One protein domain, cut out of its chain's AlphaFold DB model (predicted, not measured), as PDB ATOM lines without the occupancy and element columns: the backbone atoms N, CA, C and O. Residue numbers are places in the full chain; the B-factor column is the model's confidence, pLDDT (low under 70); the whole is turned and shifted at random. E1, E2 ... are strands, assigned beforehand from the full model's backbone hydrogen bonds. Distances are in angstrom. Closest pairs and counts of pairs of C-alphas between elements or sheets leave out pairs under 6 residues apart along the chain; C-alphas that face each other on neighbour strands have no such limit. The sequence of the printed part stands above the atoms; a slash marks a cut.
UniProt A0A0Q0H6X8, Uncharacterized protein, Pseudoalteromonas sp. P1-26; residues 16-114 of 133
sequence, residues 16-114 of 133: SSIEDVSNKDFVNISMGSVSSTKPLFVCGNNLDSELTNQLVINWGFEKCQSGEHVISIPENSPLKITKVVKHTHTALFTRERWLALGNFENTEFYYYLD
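This is residues 16 to 114 of the 133 residues of an uncharacterized protein of Pseudoalteromonas sp. P1-26 (UniProt A0A0Q0H6X8). A long, strongly twisted sheet of E1, E2, E6, E7 and E8 is covered near one end by a small sheet of E4, E3 and E5, making a sandwich that is only partly face to face. E6 and E7 form the long arching hairpin of the large sheet, and its far end, with E1 alongside, reaches beyond the small sheet. The printed part has 99 residues with eight named strands, E1 to E8 in chain order, and no named helix: class all strand. The large sheet is branched and antiparallel; the small one has the order E4, E3, E5, also antiparallel. The whole is compact, with a radius of gyration of the C-alphas of 13.8 A and spans of 38 by 29 by 22 A.

Start at E1, residues 16 to 20, antiparallel to E6, residues 78 to 90; N 17 and O 88 are 2.9 A apart, within hydrogen-bond range. E2, residues 32 to 35, lies on the same side of E6, antiparallel, with N 34 and O 79 at 2.9 A. E6 bends by 52 degrees at residue 82. On its other side look for E7, residues 94 to 104, its hairpin partner, with N 87 and O 97 at 2.8 A. E7 and E8, residues 107 to 113, form the next hairpin, with N 109 and O 102 at 2.9 A; E6, E7 and E8 are a meander, each strand the antiparallel neighbour of the one before. In the other sheet, E3, residues 40 to 44, is the inner strand. E4, residues 53 to 57, forms a hairpin with it, with N 43 and O 54 at 2.8 A. E5, residues 68 to 73, is its other antiparallel neighbour, with N 42 and O 71 at 2.9 A. Between the sheets, the closest C-alphas of E4 and E8 are those of Asn 53 and Phe 109, 4.8 A apart. The strands of the one sheet stand at 59 degrees to those of the other.

Find C-alpha 16 at (117.866, 59.174, -2.541), where E1 begins; it is 13.5 A long. E2 measures 9.9 A, E3 and E4 13.2 A each, and E5 14.8 A. From C-alpha 78 at (117.305, 57.339, 28.826) E6 runs 35.2 A. E7 spans 31.3 A, and E8 runs 19.1 A to C-alpha 113 at (118.556, 68.222, 13.101).

The two C-alphas farthest apart are those of Asn 76 and Leu 92, at 42.0 A. The printed part has no cut. The link E1 to E2, 11 residues, is long. Look for pLDDT under 70 at residues 46 to 50 and residue 114.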
ATOM      1  N   SER A  16     117.579  59.013  -3.964       80.44
ATOM      2  CA  SER A  16     117.866  59.174  -2.541       80.44
ATOM      3  C   SER A  16     119.213  58.538  -2.208       80.44
ATOM      4  O   SER A  16     119.555  57.462  -2.698       80.44
ATOM      5  N   SER A  17     119.995  59.208  -1.367       84.44
ATOM      6  CA  SER A  17     121.185  58.639  -0.746       84.44
ATOM      7  C   SER A  17     121.205  58.951   0.744       84.44
ATOM      8  O   SER A  17     120.822  60.038   1.175       84.44
ATOM      9  N   ILE A  18     121.655  57.980   1.536       86.19
ATOM     10  CA  ILE A  18     121.838  58.123   2.980       86.19
ATOM     11  C   ILE A  18     123.322  57.925   3.272       86.19
ATOM     12  O   ILE A  18     123.879  56.865   2.988       86.19
ATOM     13  N   GLU A  19     123.958  58.944   3.838       88.81
ATOM     14  CA  GLU A  19     125.343  58.897   4.305       88.81
ATOM     15  C   GLU A  19     125.368  58.852   5.836       88.81
ATOM     16  O   GLU A  19     124.717  59.664   6.495       88.81
ATOM     17  N   ASP A  20     126.133  57.919   6.407       89.62
ATOM     18  CA  ASP A  20     126.471  57.947   7.831       89.62
ATOM     19  C   ASP A  20     127.562  58.995   8.076       89.62
ATOM     20  O   ASP A  20     128.672  58.928   7.544       89.62
ATOM     21  N   VAL A  21     127.221  59.981   8.893       88.19
ATOM     22  CA  VAL A  21     128.029  61.163   9.196       88.19
ATOM     23  C   VAL A  21     128.377  61.234  10.683       88.19
ATOM     24  O   VAL A  21     128.926  62.235  11.132       88.19
ATOM     25  N   SER A  22     128.119  60.165  11.443       85.06
ATOM     26  CA  SER A  22     128.312  60.100  12.900       85.06
ATOM     27  C   SER A  22     129.738  60.447  13.341       85.06
ATOM     28  O   SER A  22     129.928  61.034  14.399       85.06
ATOM     29  N   ASN A  23     130.739  60.114  12.520       83.69
ATOM     30  CA  ASN A  23     132.162  60.301  12.831       83.69
ATOM     31  C   ASN A  23     132.766  61.586  12.237       83.69
ATOM     32  O   ASN A  23     133.986  61.704  12.149       83.69
ATOM     33  N   LYS A  24     131.947  62.512  11.730       80.25
ATOM     34  CA  LYS A  24     132.439  63.744  11.102       80.25
ATOM     35  C   LYS A  24     132.608  64.842  12.151       80.25
ATOM     36  O   LYS A  24     131.704  65.058  12.948       80.25
ATOM     37  N   ASP A  25     133.701  65.600  12.074       72.19
ATOM     38  CA  ASP A  25     134.063  66.638  13.060       72.19
ATOM     39  C   ASP A  25     132.996  67.719  13.268       72.19
ATOM     40  O   ASP A  25     132.909  68.328  14.333       72.19
ATOM     41  N   PHE A  26     132.178  67.984  12.247       73.81
ATOM     42  CA  PHE A  26     131.102  68.958  12.363       73.81
ATOM     43  C   PHE A  26     129.936  68.437  13.219       73.81
ATOM     44  O   PHE A  26     129.216  69.250  13.792       73.81
ATOM     45  N   VAL A  27     129.749  67.115  13.354       73.94
ATOM     46  CA  VAL A  27     128.701  66.498  14.181       73.94
ATOM     47  C   VAL A  27     129.108  66.554  15.651       73.94
ATOM     48  O   VAL A  27     129.748  65.653  16.180       73.94
ATOM     49  N   ASN A  28     128.696  67.623  16.329       76.94
ATOM     50  CA  ASN A  28     128.939  67.810  17.757       76.94
ATOM     51  C   ASN A  28     127.659  67.577  18.577       76.94
ATOM     52  O   ASN A  28     127.054  68.519  19.092       76.94
ATOM     53  N   ILE A  29     127.204  66.323  18.650       81.44
ATOM     54  CA  ILE A  29     126.075  65.915  19.500       81.44
ATOM     55  C   ILE A  29     126.466  64.721  20.375       81.44
ATOM     56  O   ILE A  29     127.221  63.855  19.934       81.44
ATOM     57  N   SER A  30     125.920  64.640  21.594       84.81
ATOM     58  CA  SER A  30     126.068  63.446  22.435       84.81
ATOM     59  C   SER A  30     125.432  62.237  21.738       84.81
ATOM     60  O   SER A  30     124.252  62.277  21.373       84.81
ATOM     61  N   MET A  31     126.214  61.168  21.564       89.00
ATOM     62  CA  MET A  31     125.779  59.880  21.016       89.00
ATOM     63  C   MET A  31     125.887  58.765  22.062       89.00
ATOM     64  O   MET A  31     126.558  58.916  23.082       89.00
ATOM     65  N   GLY A  32     125.252  57.622  21.800       92.50
ATOM     66  CA  GLY A  32     125.169  56.516  22.748       92.50
ATOM     67  C   GLY A  32     124.024  56.708  23.739       92.50
ATOM     68  O   GLY A  32     122.951  57.178  23.364       92.50
ATOM     69  N   SER A  33     124.229  56.296  24.988       95.38
ATOM     70  CA  SER A  33     123.238  56.463  26.056       95.38
ATOM     71  C   SER A  33     123.260  57.898  26.581       95.38
ATOM     72  O   SER A  33     124.236  58.308  27.201       95.38
ATOM     73  N   VAL A  34     122.178  58.633  26.339       95.38
ATOM     74  CA  VAL A  34     121.989  60.045  26.710       95.38
ATOM     75  C   VAL A  34     120.695  60.203  27.506       95.38
ATOM     76  O   VAL A  34     119.841  59.316  27.489       95.38
ATOM     77  N   SER A  35     120.522  61.327  28.195       96.50
ATOM     78  CA  SER A  35     119.281  61.624  28.919       96.50
ATOM     79  C   SER A  35     118.496  62.730  28.221       96.50
ATOM     80  O   SER A  35     119.083  63.727  27.795       96.50
ATOM     81  N   SER A  36     117.178  62.569  28.080       96.12
ATOM     82  CA  SER A  36     116.319  63.623  27.536       96.12
ATOM     83  C   SER A  36     116.328  64.852  28.453       96.12
ATOM     84  O   SER A  36     116.220  64.744  29.669       96.12
ATOM     85  N   THR A  37     116.420  66.049  27.882       95.19
ATOM     86  CA  THR A  37     116.374  67.320  28.634       95.19
ATOM     87  C   THR A  37     115.026  68.024  28.517       95.19
ATOM     88  O   THR A  37     114.889  69.179  28.904       95.19
ATOM     89  N   LYS A  38     114.065  67.391  27.844       94.94
ATOM     90  CA  LYS A  38     112.697  67.871  27.647       94.94
ATOM     91  C   LYS A  38     111.759  66.668  27.599       94.94
ATOM     92  O   LYS A  38     112.216  65.581  27.243       94.94
ATOM     93  N   PRO A  39     110.462  66.844  27.883       96.19
ATOM     94  CA  PRO A  39     109.466  65.841  27.536       96.19
ATOM     95  C   PRO A  39     109.364  65.718  26.009       96.19
ATOM     96  O   PRO A  39     109.378  66.721  25.289       96.19
ATOM     97  N   LEU A  40     109.264  64.489  25.509       96.75
ATOM     98  CA  LEU A  40     109.263  64.161  24.084       96.75
ATOM     99  C   LEU A  40     108.100  63.236  23.739       96.75
ATOM    100  O   LEU A  40     107.570  62.525  24.588       96.75
ATOM    101  N   PHE A  41     107.751  63.210  22.461       96.94
ATOM    102  CA  PHE A  41     106.865  62.223  21.869       96.94
ATOM    103  C   PHE A  41     107.571  61.488  20.747       96.94
ATOM    104  O   PHE A  41     108.347  62.089  20.005       96.94
ATOM    105  N   VAL A  42     107.236  60.212  20.585       95.69
ATOM    106  CA  VAL A  42     107.434  59.516  19.319       95.69
ATOM    107  C   VAL A  42     106.110  59.541  18.567       95.69
ATOM    108  O   VAL A  42     105.083  59.084  19.075       95.69
ATOM    109  N   CYS A  43     106.147  60.107  17.370       94.12
ATOM    110  CA  CYS A  43     105.003  60.266  16.491       94.12
ATOM    111  C   CYS A  43     105.219  59.460  15.210       94.12
ATOM    112  O   CYS A  43     106.236  59.636  14.540       94.12
ATOM    113  N   GLY A  44     104.270  58.603  14.850       92.06
ATOM    114  CA  GLY A  44     104.278  57.855  13.602       92.06
ATOM    115  C   GLY A  44     104.144  58.800  12.410       92.06
ATOM    116  O   GLY A  44     103.216  59.607  12.340       92.06
ATOM    117  N   ASN A  45     105.077  58.710  11.474       80.62
ATOM    118  CA  ASN A  45     105.098  59.457  10.235       80.62
ATOM    119  C   ASN A  45     104.641  58.561   9.076       80.62
ATOM    120  O   ASN A  45     105.304  57.591   8.723       80.62
ATOM    121  N   ASN A  46     103.535  58.939   8.433       63.00
ATOM    122  CA  ASN A  46     103.008  58.232   7.260       63.00
ATOM    123  C   ASN A  46     103.604  58.730   5.930       63.00
ATOM    124  O   ASN A  46     103.178  58.287   4.866       63.00
ATOM    125  N   LEU A  47     104.520  59.704   5.967       57.91
ATOM    126  CA  LEU A  47     104.996  60.408   4.772       57.91
ATOM    127  C   LEU A  47     106.282  59.828   4.175       57.91
ATOM    128  O   LEU A  47     106.586  60.145   3.028       57.91
ATOM    129  N   ASP A  48     107.044  59.033   4.927       60.34
ATOM    130  CA  ASP A  48     108.355  58.538   4.500       60.34
ATOM    131  C   ASP A  48     108.496  57.051   4.856       60.34
ATOM    132  O   ASP A  48     108.484  56.682   6.029       60.34
ATOM    133  N   SER A  49     108.585  56.179   3.844       60.22
ATOM    134  CA  SER A  49     108.627  54.721   4.041       60.22
ATOM    135  C   SER A  49     109.897  54.245   4.742       60.22
ATOM    136  O   SER A  49     109.927  53.134   5.264       60.22
ATOM    137  N   GLU A  50     110.948  55.064   4.737       62.97
ATOM    138  CA  GLU A  50     112.233  54.736   5.356       62.97
ATOM    139  C   GLU A  50     112.321  55.214   6.814       62.97
ATOM    140  O   GLU A  50     113.171  54.744   7.570       62.97
ATOM    141  N   LEU A  51     111.445  56.137   7.228       73.81
ATOM    142  CA  LEU A  51     111.508  56.841   8.508       73.81
ATOM    143  C   LEU A  51     110.118  56.911   9.143       73.81
ATOM    144  O   LEU A  51     109.384  57.892   9.005       73.81
ATOM    145  N   THR A  52     109.774  55.849   9.864       83.81
ATOM    146  CA  THR A  52     108.417  55.607  10.367       83.81
ATOM    147  C   THR A  52     108.060  56.402  11.613       83.81
ATOM    148  O   THR A  52     106.891  56.694  11.810       83.81
ATOM    149  N   ASN A  53     109.027  56.776  12.452       93.00
ATOM    150  CA  ASN A  53     108.764  57.341  13.777       93.00
ATOM    151  C   ASN A  53     109.619  58.581  14.039       93.00
ATOM    152  O   ASN A  53     110.841  58.496  14.140       93.00
ATOM    153  N   GLN A  54     108.978  59.731  14.203       93.31
ATOM    154  CA  GLN A  54     109.633  60.994  14.509       93.31
ATOM    155  C   GLN A  54     109.658  61.258  16.014       93.31
ATOM    156  O   GLN A  54     108.617  61.263  16.666       93.31
ATOM    157  N   LEU A  55     110.828  61.589  16.549       94.19
ATOM    158  CA  LEU A  55     110.974  62.169  17.876       94.19
ATOM    159  C   LEU A  55     110.679  63.674  17.814       94.19
ATOM    160  O   LEU A  55     111.282  64.409  17.028       94.19
ATOM    161  N   VAL A  56     109.761  64.146  18.651       93.25
ATOM    162  CA  VAL A  56     109.301  65.541  18.684       93.25
ATOM    163  C   VAL A  56     109.306  66.048  20.122       93.25
ATOM    164  O   VAL A  56     108.992  65.307  21.047       93.25
ATOM    165  N   ILE A  57     109.648  67.321  20.326       93.75
ATOM    166  CA  ILE A  57     109.551  67.957  21.646       93.75
ATOM    167  C   ILE A  57     108.076  68.145  22.011       93.75
ATOM    168  O   ILE A  57     107.317  68.741  21.245       93.75
ATOM    169  N   ASN A  58     107.680  67.671  23.192       93.94
ATOM    170  CA  ASN A  58     106.361  67.944  23.741       93.94
ATOM    171  C   ASN A  58     106.343  69.348  24.373       93.94
ATOM    172  O   ASN A  58     107.057  69.619  25.335       93.94
ATOM    173  N   TRP A  59     105.486  70.227  23.854       92.00
ATOM    174  CA  TRP A  59     105.293  71.594  24.354       92.00
ATOM    175  C   TRP A  59     104.071  71.746  25.279       92.00
ATOM    176  O   TRP A  59     103.507  72.830  25.380       92.00
ATOM    177  N   GLY A  60     103.657  70.667  25.951       92.12
ATOM    178  CA  GLY A  60     102.491  70.641  26.847       92.12
ATOM    179  C   GLY A  60     101.221  70.082  26.202       92.12
ATOM    180  O   GLY A  60     100.120  70.331  26.684       92.12
ATOM    181  N   PHE A  61     101.361  69.340  25.108       93.81
ATOM    182  CA  PHE A  61     100.258  68.643  24.464       93.81
ATOM    183  C   PHE A  61      99.992  67.292  25.139       93.81
ATOM    184  O   PHE A  61     100.882  66.708  25.752       93.81
ATOM    185  N   GLU A  62      98.774  66.771  24.975       93.25
ATOM    186  CA  GLU A  62      98.398  65.434  25.462       93.25
ATOM    187  C   GLU A  62      98.887  64.306  24.540       93.25
ATOM    188  O   GLU A  62      99.106  63.186  24.987       93.25
ATOM    189  N   LYS A  63      99.051  64.595  23.242       93.94
ATOM    190  CA  LYS A  63      99.475  63.638  22.211       93.94
ATOM    191  C   LYS A  63     100.142  64.340  21.027       93.94
ATOM    192  O   LYS A  63     100.128  65.572  20.929       93.94
ATOM    193  N   CYS A  64     100.678  63.542  20.104       92.81
ATOM    194  CA  CYS A  64     101.232  64.022  18.839       92.81
ATOM    195  C   CYS A  64     100.227  64.909  18.092       92.81
ATOM    196  O   CYS A  64      99.078  64.527  17.884       92.81
ATOM    197  N   GLN A  65     100.672  66.106  17.705       89.62
ATOM    198  CA  GLN A  65      99.854  67.068  16.955       89.62
ATOM    199  C   GLN A  65      99.701  66.678  15.479       89.62
ATOM    200  O   GLN A  65      98.754  67.090  14.816       89.62
ATOM    201  N   SER A  66     100.641  65.885  14.973       84.94
ATOM    202  CA  SER A  66     100.636  65.316  13.632       84.94
ATOM    203  C   SER A  66     101.142  63.881  13.711       84.94
ATOM    204  O   SER A  66     102.056  63.601  14.490       84.94
ATOM    205  N   GLY A  67     100.551  62.998  12.908       87.19
ATOM    206  CA  GLY A  67     100.879  61.577  12.914       87.19
ATOM    207  C   GLY A  67     100.206  60.781  14.033       87.19
ATOM    208  O   GLY A  67      99.454  61.312  14.852       87.19
ATOM    209  N   GLU A  68     100.467  59.477  14.042       92.31
ATOM    210  CA  GLU A  68     100.016  58.579  15.106       92.31
ATOM    211  C   GLU A  68     100.814  58.845  16.386       92.31
ATOM    212  O   GLU A  68     102.021  59.055  16.336       92.31
ATOM    213  N   HIS A  69     100.171  58.846  17.552       94.94
ATOM    214  CA  HIS A  69     100.910  58.928  18.808       94.94
ATOM    215  C   HIS A  69     101.385  57.536  19.217       94.94
ATOM    216  O   HIS A  69     100.557  56.687  19.528       94.94
ATOM    217  N   VAL A  70     102.702  57.327  19.234       95.06
ATOM    218  CA  VAL A  70     103.297  56.025  19.565       95.06
ATOM    219  C   VAL A  70     103.589  55.944  21.056       95.06
ATOM    220  O   VAL A  70     103.093  55.052  21.739       95.06
ATOM    221  N   ILE A  71     104.387  56.880  21.575       95.81
ATOM    222  CA  ILE A  71     104.767  56.887  22.988       95.81
ATOM    223  C   ILE A  71     105.097  58.293  23.491       95.81
ATOM    224  O   ILE A  71     105.565  59.161  22.746       95.81
ATOM    225  N   SER A  72     104.865  58.492  24.788       96.62
ATOM    226  CA  SER A  72     105.297  59.662  25.543       96.62
ATOM    227  C   SER A  72     106.561  59.362  26.335       96.62
ATOM    228  O   SER A  72     106.611  58.384  27.073       96.62
ATOM    229  N   ILE A  73     107.566  60.224  26.205       96.69
ATOM    230  CA  ILE A  73     108.863  60.091  26.865       96.69
ATOM    231  C   ILE A  73     109.017  61.259  27.849       96.69
ATOM    232  O   ILE A  73     109.110  62.415  27.420       96.69
ATOM    233  N   PRO A  74     109.044  61.001  29.164       95.69
ATOM    234  CA  PRO A  74     109.304  62.032  30.160       95.69
ATOM    235  C   PRO A  74     110.685  62.682  29.998       95.69
ATOM    236  O   PRO A  74     111.605  62.118  29.401       95.69
ATOM    237  N   GLU A  75     110.862  63.861  30.584       95.69
ATOM    238  CA  GLU A  75     112.197  64.434  30.778       95.69
ATOM    239  C   GLU A  75     113.076  63.510  31.648       95.69
ATOM    240  O   GLU A  75     112.561  62.748  32.468       95.69
ATOM    241  N   ASN A  76     114.398  63.578  31.478       96.75
ATOM    242  CA  ASN A  76     115.411  62.737  32.126       96.75
ATOM    243  C   ASN A  76     115.323  61.239  31.788       96.75
ATOM    244  O   ASN A  76     115.906  60.398  32.476       96.75
ATOM    245  N   SER A  77     114.615  60.888  30.717       97.19
ATOM    246  CA  SER A  77     114.471  59.504  30.271       97.19
ATOM    247  C   SER A  77     115.680  59.073  29.435       97.19
ATOM    248  O   SER A  77     116.201  59.879  28.657       97.19
ATOM    249  N   PRO A  78     116.148  57.818  29.566       96.75
ATOM    250  CA  PRO A  78     117.305  57.339  28.826       96.75
ATOM    251  C   PRO A  78     116.953  57.135  27.351       96.75
ATOM    252  O   PRO A  78     116.081  56.339  27.013       96.75
ATOM    253  N   LEU A  79     117.672  57.815  26.465       97.06
ATOM    254  CA  LEU A  79     117.612  57.615  25.022       97.06
ATOM    255  C   LEU A  79     118.911  56.963  24.556       97.06
ATOM    256  O   LEU A  79     119.981  57.215  25.113       97.06
ATOM    257  N   LYS A  80     118.845  56.158  23.496       97.12
ATOM    258  CA  LYS A  80     120.043  55.657  22.823       97.12
ATOM    259  C   LYS A  80     120.139  56.253  21.429       97.12
ATOM    260  O   LYS A  80     119.398  55.847  20.542       97.12
ATOM    261  N   ILE A  81     121.071  57.176  21.223       95.50
ATOM    262  CA  ILE A  81     121.376  57.739  19.903       95.50
ATOM    263  C   ILE A  81     122.393  56.827  19.221       95.50
ATOM    264  O   ILE A  81     123.488  56.612  19.742       95.50
ATOM    265  N   THR A  82     122.018  56.247  18.086       94.06
ATOM    266  CA  THR A  82     122.805  55.207  17.411       94.06
ATOM    267  C   THR A  82     123.665  55.758  16.291       94.06
ATOM    268  O   THR A  82     124.791  55.297  16.125       94.06
ATOM    269  N   LYS A  83     123.146  56.718  15.524       91.88
ATOM    270  CA  LYS A  83     123.854  57.312  14.389       91.88
ATOM    271  C   LYS A  83     123.298  58.674  14.018       91.88
ATOM    272  O   LYS A  83     122.142  58.989  14.305       91.88
ATOM    273  N   VAL A  84     124.104  59.441  13.302       90.12
ATOM    274  CA  VAL A  84     123.677  60.637  12.582       90.12
ATOM    275  C   VAL A  84     123.801  60.359  11.098       90.12
ATOM    276  O   VAL A  84     124.834  59.881  10.633       90.12
ATOM    277  N   VAL A  85     122.740  60.647  10.355       89.00
ATOM    278  CA  VAL A  85     122.698  60.435   8.911       89.00
ATOM    279  C   VAL A  85     122.382  61.727   8.177       89.00
ATOM    280  O   VAL A  85     121.576  62.545   8.628       89.00
ATOM    281  N   LYS A  86     123.004  61.882   7.012       87.44
ATOM    282  CA  LYS A  86     122.633  62.867   6.006       87.44
ATOM    283  C   LYS A  86     121.814  62.149   4.938       87.44
ATOM    284  O   LYS A  86     122.333  61.291   4.233       87.44
ATOM    285  N   HIS A  87     120.536  62.490   4.836       84.44
ATOM    286  CA  HIS A  87     119.653  62.010   3.781       84.44
ATOM    287  C   HIS A  87     119.556  63.073   2.685       84.44
ATOM    288  O   HIS A  87     119.077  64.183   2.923       84.44
ATOM    289  N   THR A  88     120.011  62.733   1.486       83.00
ATOM    290  CA  THR A  88     119.950  63.591   0.306       83.00
ATOM    291  C   THR A  88     118.924  63.023  -0.654       83.00
ATOM    292  O   THR A  88     119.076  61.907  -1.138       83.00
ATOM    293  N   HIS A  89     117.895  63.799  -0.969       79.00
ATOM    294  CA  HIS A  89     116.894  63.443  -1.965       79.00
ATOM    295  C   HIS A  89     116.966  64.422  -3.132       79.00
ATOM    296  O   HIS A  89     116.790  65.628  -2.950       79.00
ATOM    297  N   THR A  90     117.220  63.910  -4.330       75.56
ATOM    298  CA  THR A  90     117.309  64.706  -5.556       75.56
ATOM    299  C   THR A  90     116.169  64.332  -6.483       75.56
ATOM    300  O   THR A  90     116.121  63.212  -6.979       75.56
ATOM    301  N   ALA A  91     115.268  65.284  -6.717       73.50
ATOM    302  CA  ALA A  91     114.239  65.214  -7.751       73.50
ATOM    303  C   ALA A  91     114.389  66.441  -8.670       73.50
ATOM    304  O   ALA A  91     115.445  66.633  -9.261       73.50
ATOM    305  N   LEU A  92     113.381  67.317  -8.754       70.44
ATOM    306  CA  LEU A  92     113.516  68.632  -9.409       70.44
ATOM    307  C   LEU A  92     114.462  69.579  -8.647       70.44
ATOM    308  O   LEU A  92     115.079  70.453  -9.247       70.44
ATOM    309  N   PHE A  93     114.577  69.387  -7.332       71.81
ATOM    310  CA  PHE A  93     115.491  70.102  -6.445       71.81
ATOM    311  C   PHE A  93     116.166  69.096  -5.509       71.81
ATOM    312  O   PHE A  93     115.547  68.094  -5.134       71.81
ATOM    313  N   THR A  94     117.406  69.374  -5.111       73.56
ATOM    314  CA  THR A  94     118.111  68.603  -4.080       73.56
ATOM    315  C   THR A  94     117.701  69.105  -2.699       73.56
ATOM    316  O   THR A  94     117.771  70.299  -2.410       73.56
ATOM    317  N   ARG A  95     117.260  68.188  -1.841       76.12
ATOM    318  CA  ARG A  95     116.966  68.434  -0.430       76.12
ATOM    319  C   ARG A  95     117.906  67.594   0.413       76.12
ATOM    320  O   ARG A  95     117.943  66.379   0.256       76.12
ATOM    321  N   GLU A  96     118.618  68.244   1.319       79.00
ATOM    322  CA  GLU A  96     119.451  67.574   2.311       79.00
ATOM    323  C   GLU A  96     118.760  67.651   3.671       79.00
ATOM    324  O   GLU A  96     118.229  68.694   4.053       79.00
ATOM    325  N   ARG A  97     118.729  66.536   4.394       81.44
ATOM    326  CA  ARG A  97     118.160  66.427   5.736       81.44
ATOM    327  C   ARG A  97     119.179  65.768   6.640       81.44
ATOM    328  O   ARG A  97     119.736  64.730   6.297       81.44
ATOM    329  N   TRP A  98     119.380  66.351   7.808       86.25
ATOM    330  CA  TRP A  98     120.259  65.810   8.833       86.25
ATOM    331  C   TRP A  98     119.404  65.207   9.931       86.25
ATOM    332  O   TRP A  98     118.502  65.869  10.442       86.25
ATOM    333  N   LEU A  99     119.651  63.947  10.269       89.06
ATOM    334  CA  LEU A  99     118.808  63.190  11.187       89.06
ATOM    335  C   LEU A  99     119.671  62.493  12.230       89.06
ATOM    336  O   LEU A  99     120.652  61.840  11.880       89.06
ATOM    337  N   ALA A 100     119.278  62.576  13.496       91.62
ATOM    338  CA  ALA A 100     119.782  61.678  14.529       91.62
ATOM    339  C   ALA A 100     118.833  60.486  14.639       91.62
ATOM    340  O   ALA A 100     117.633  60.679  14.835       91.62
ATOM    341  N   LEU A 101     119.349  59.268  14.502       93.69
ATOM    342  CA  LEU A 101     118.573  58.053  14.711       93.69
ATOM    343  C   LEU A 101     118.859  57.493  16.099       93.69
ATOM    344  O   LEU A 101     119.979  57.591  16.612       93.69
ATOM    345  N   GLY A 102     117.849  56.885  16.701       95.19
ATOM    346  CA  GLY A 102     117.974  56.314  18.026       95.19
ATOM    347  C   GLY A 102     116.820  55.402  18.394       95.19
ATOM    348  O   GLY A 102     115.980  55.064  17.560       95.19
ATOM    349  N   ASN A 103     116.804  54.983  19.653       95.50
ATOM    350  CA  ASN A 103     115.691  54.243  20.220       95.50
ATOM    351  C   ASN A 103     115.406  54.615  21.679       95.50
ATOM    352  O   ASN A 103     116.274  55.101  22.411       95.50
ATOM    353  N   PHE A 104     114.156  54.376  22.067       95.75
ATOM    354  CA  PHE A 104     113.641  54.434  23.430       95.75
ATOM    355  C   PHE A 104     112.795  53.182  23.672       95.75
ATOM    356  O   PHE A 104     111.835  52.959  22.941       95.75
ATOM    357  N   GLU A 105     113.162  52.341  24.644       90.69
ATOM    358  CA  GLU A 105     112.392  51.137  25.029       90.69
ATOM    359  C   GLU A 105     111.943  50.259  23.836       90.69
ATOM    360  O   GLU A 105     110.805  49.806  23.758       90.69
ATOM    361  N   ASN A 106     112.854  50.009  22.885       90.06
ATOM    362  CA  ASN A 106     112.634  49.275  21.619       90.06
ATOM    363  C   ASN A 106     111.836  50.014  20.532       90.06
ATOM    364  O   ASN A 106     111.640  49.474  19.447       90.06
ATOM    365  N   THR A 107     111.431  51.255  20.779       92.94
ATOM    366  CA  THR A 107     110.844  52.123  19.758       92.94
ATOM    367  C   THR A 107     111.953  52.889  19.056       92.94
ATOM    368  O   THR A 107     112.592  53.757  19.656       92.94
ATOM    369  N   GLU A 108     112.200  52.564  17.790       93.81
ATOM    370  CA  GLU A 108     113.114  53.327  16.944       93.81
ATOM    371  C   GLU A 108     112.506  54.681  16.585       93.81
ATOM    372  O   GLU A 108     111.296  54.793  16.377       93.81
ATOM    373  N   PHE A 109     113.351  55.705  16.506       94.06
ATOM    374  CA  PHE A 109     112.954  57.041  16.091       94.06
ATOM    375  C   PHE A 109     114.049  57.732  15.278       94.06
ATOM    376  O   PHE A 109     115.237  57.404  15.365       94.06
ATOM    377  N   TYR A 110     113.647  58.772  14.556       92.88
ATOM    378  CA  TYR A 110     114.533  59.791  14.014       92.88
ATOM    379  C   TYR A 110     114.199  61.165  14.602       92.88
ATOM    380  O   TYR A 110     113.045  61.477  14.882       92.88
ATOM    381  N   TYR A 111     115.202  62.021  14.751       91.19
ATOM    382  CA  TYR A 111     115.051  63.419  15.138       91.19
ATOM    383  C   TYR A 111     115.635  64.313  14.044       91.19
ATOM    384  O   TYR A 111     116.785  64.117  13.643       91.19
ATOM    385  N   TYR A 112     114.855  65.286  13.565       87.62
ATOM    386  CA  TYR A 112     115.349  66.284  12.617       87.62
ATOM    387  C   TYR A 112     116.368  67.188  13.297       87.62
ATOM    388  O   TYR A 112     116.073  67.845  14.291       87.62
ATOM    389  N   LEU A 113     117.567  67.235  12.733       84.56
ATOM    390  CA  LEU A 113     118.556  68.222  13.101       84.56
ATOM    391  C   LEU A 113     118.386  69.406  12.134       84.56
ATOM    392  O   LEU A 113     118.595  69.254  10.931       84.56
ATOM    393  N   ASP A 114     118.030  70.582  12.653       66.50
ATOM    394  CA  ASP A 114     117.725  71.801  11.875       66.50
ATOM    395  C   ASP A 114     118.972  72.491  11.263       66.50
ATOM    396  O   ASP A 114     119.133  73.710  11.322       66.50
TER     397      ASP A 114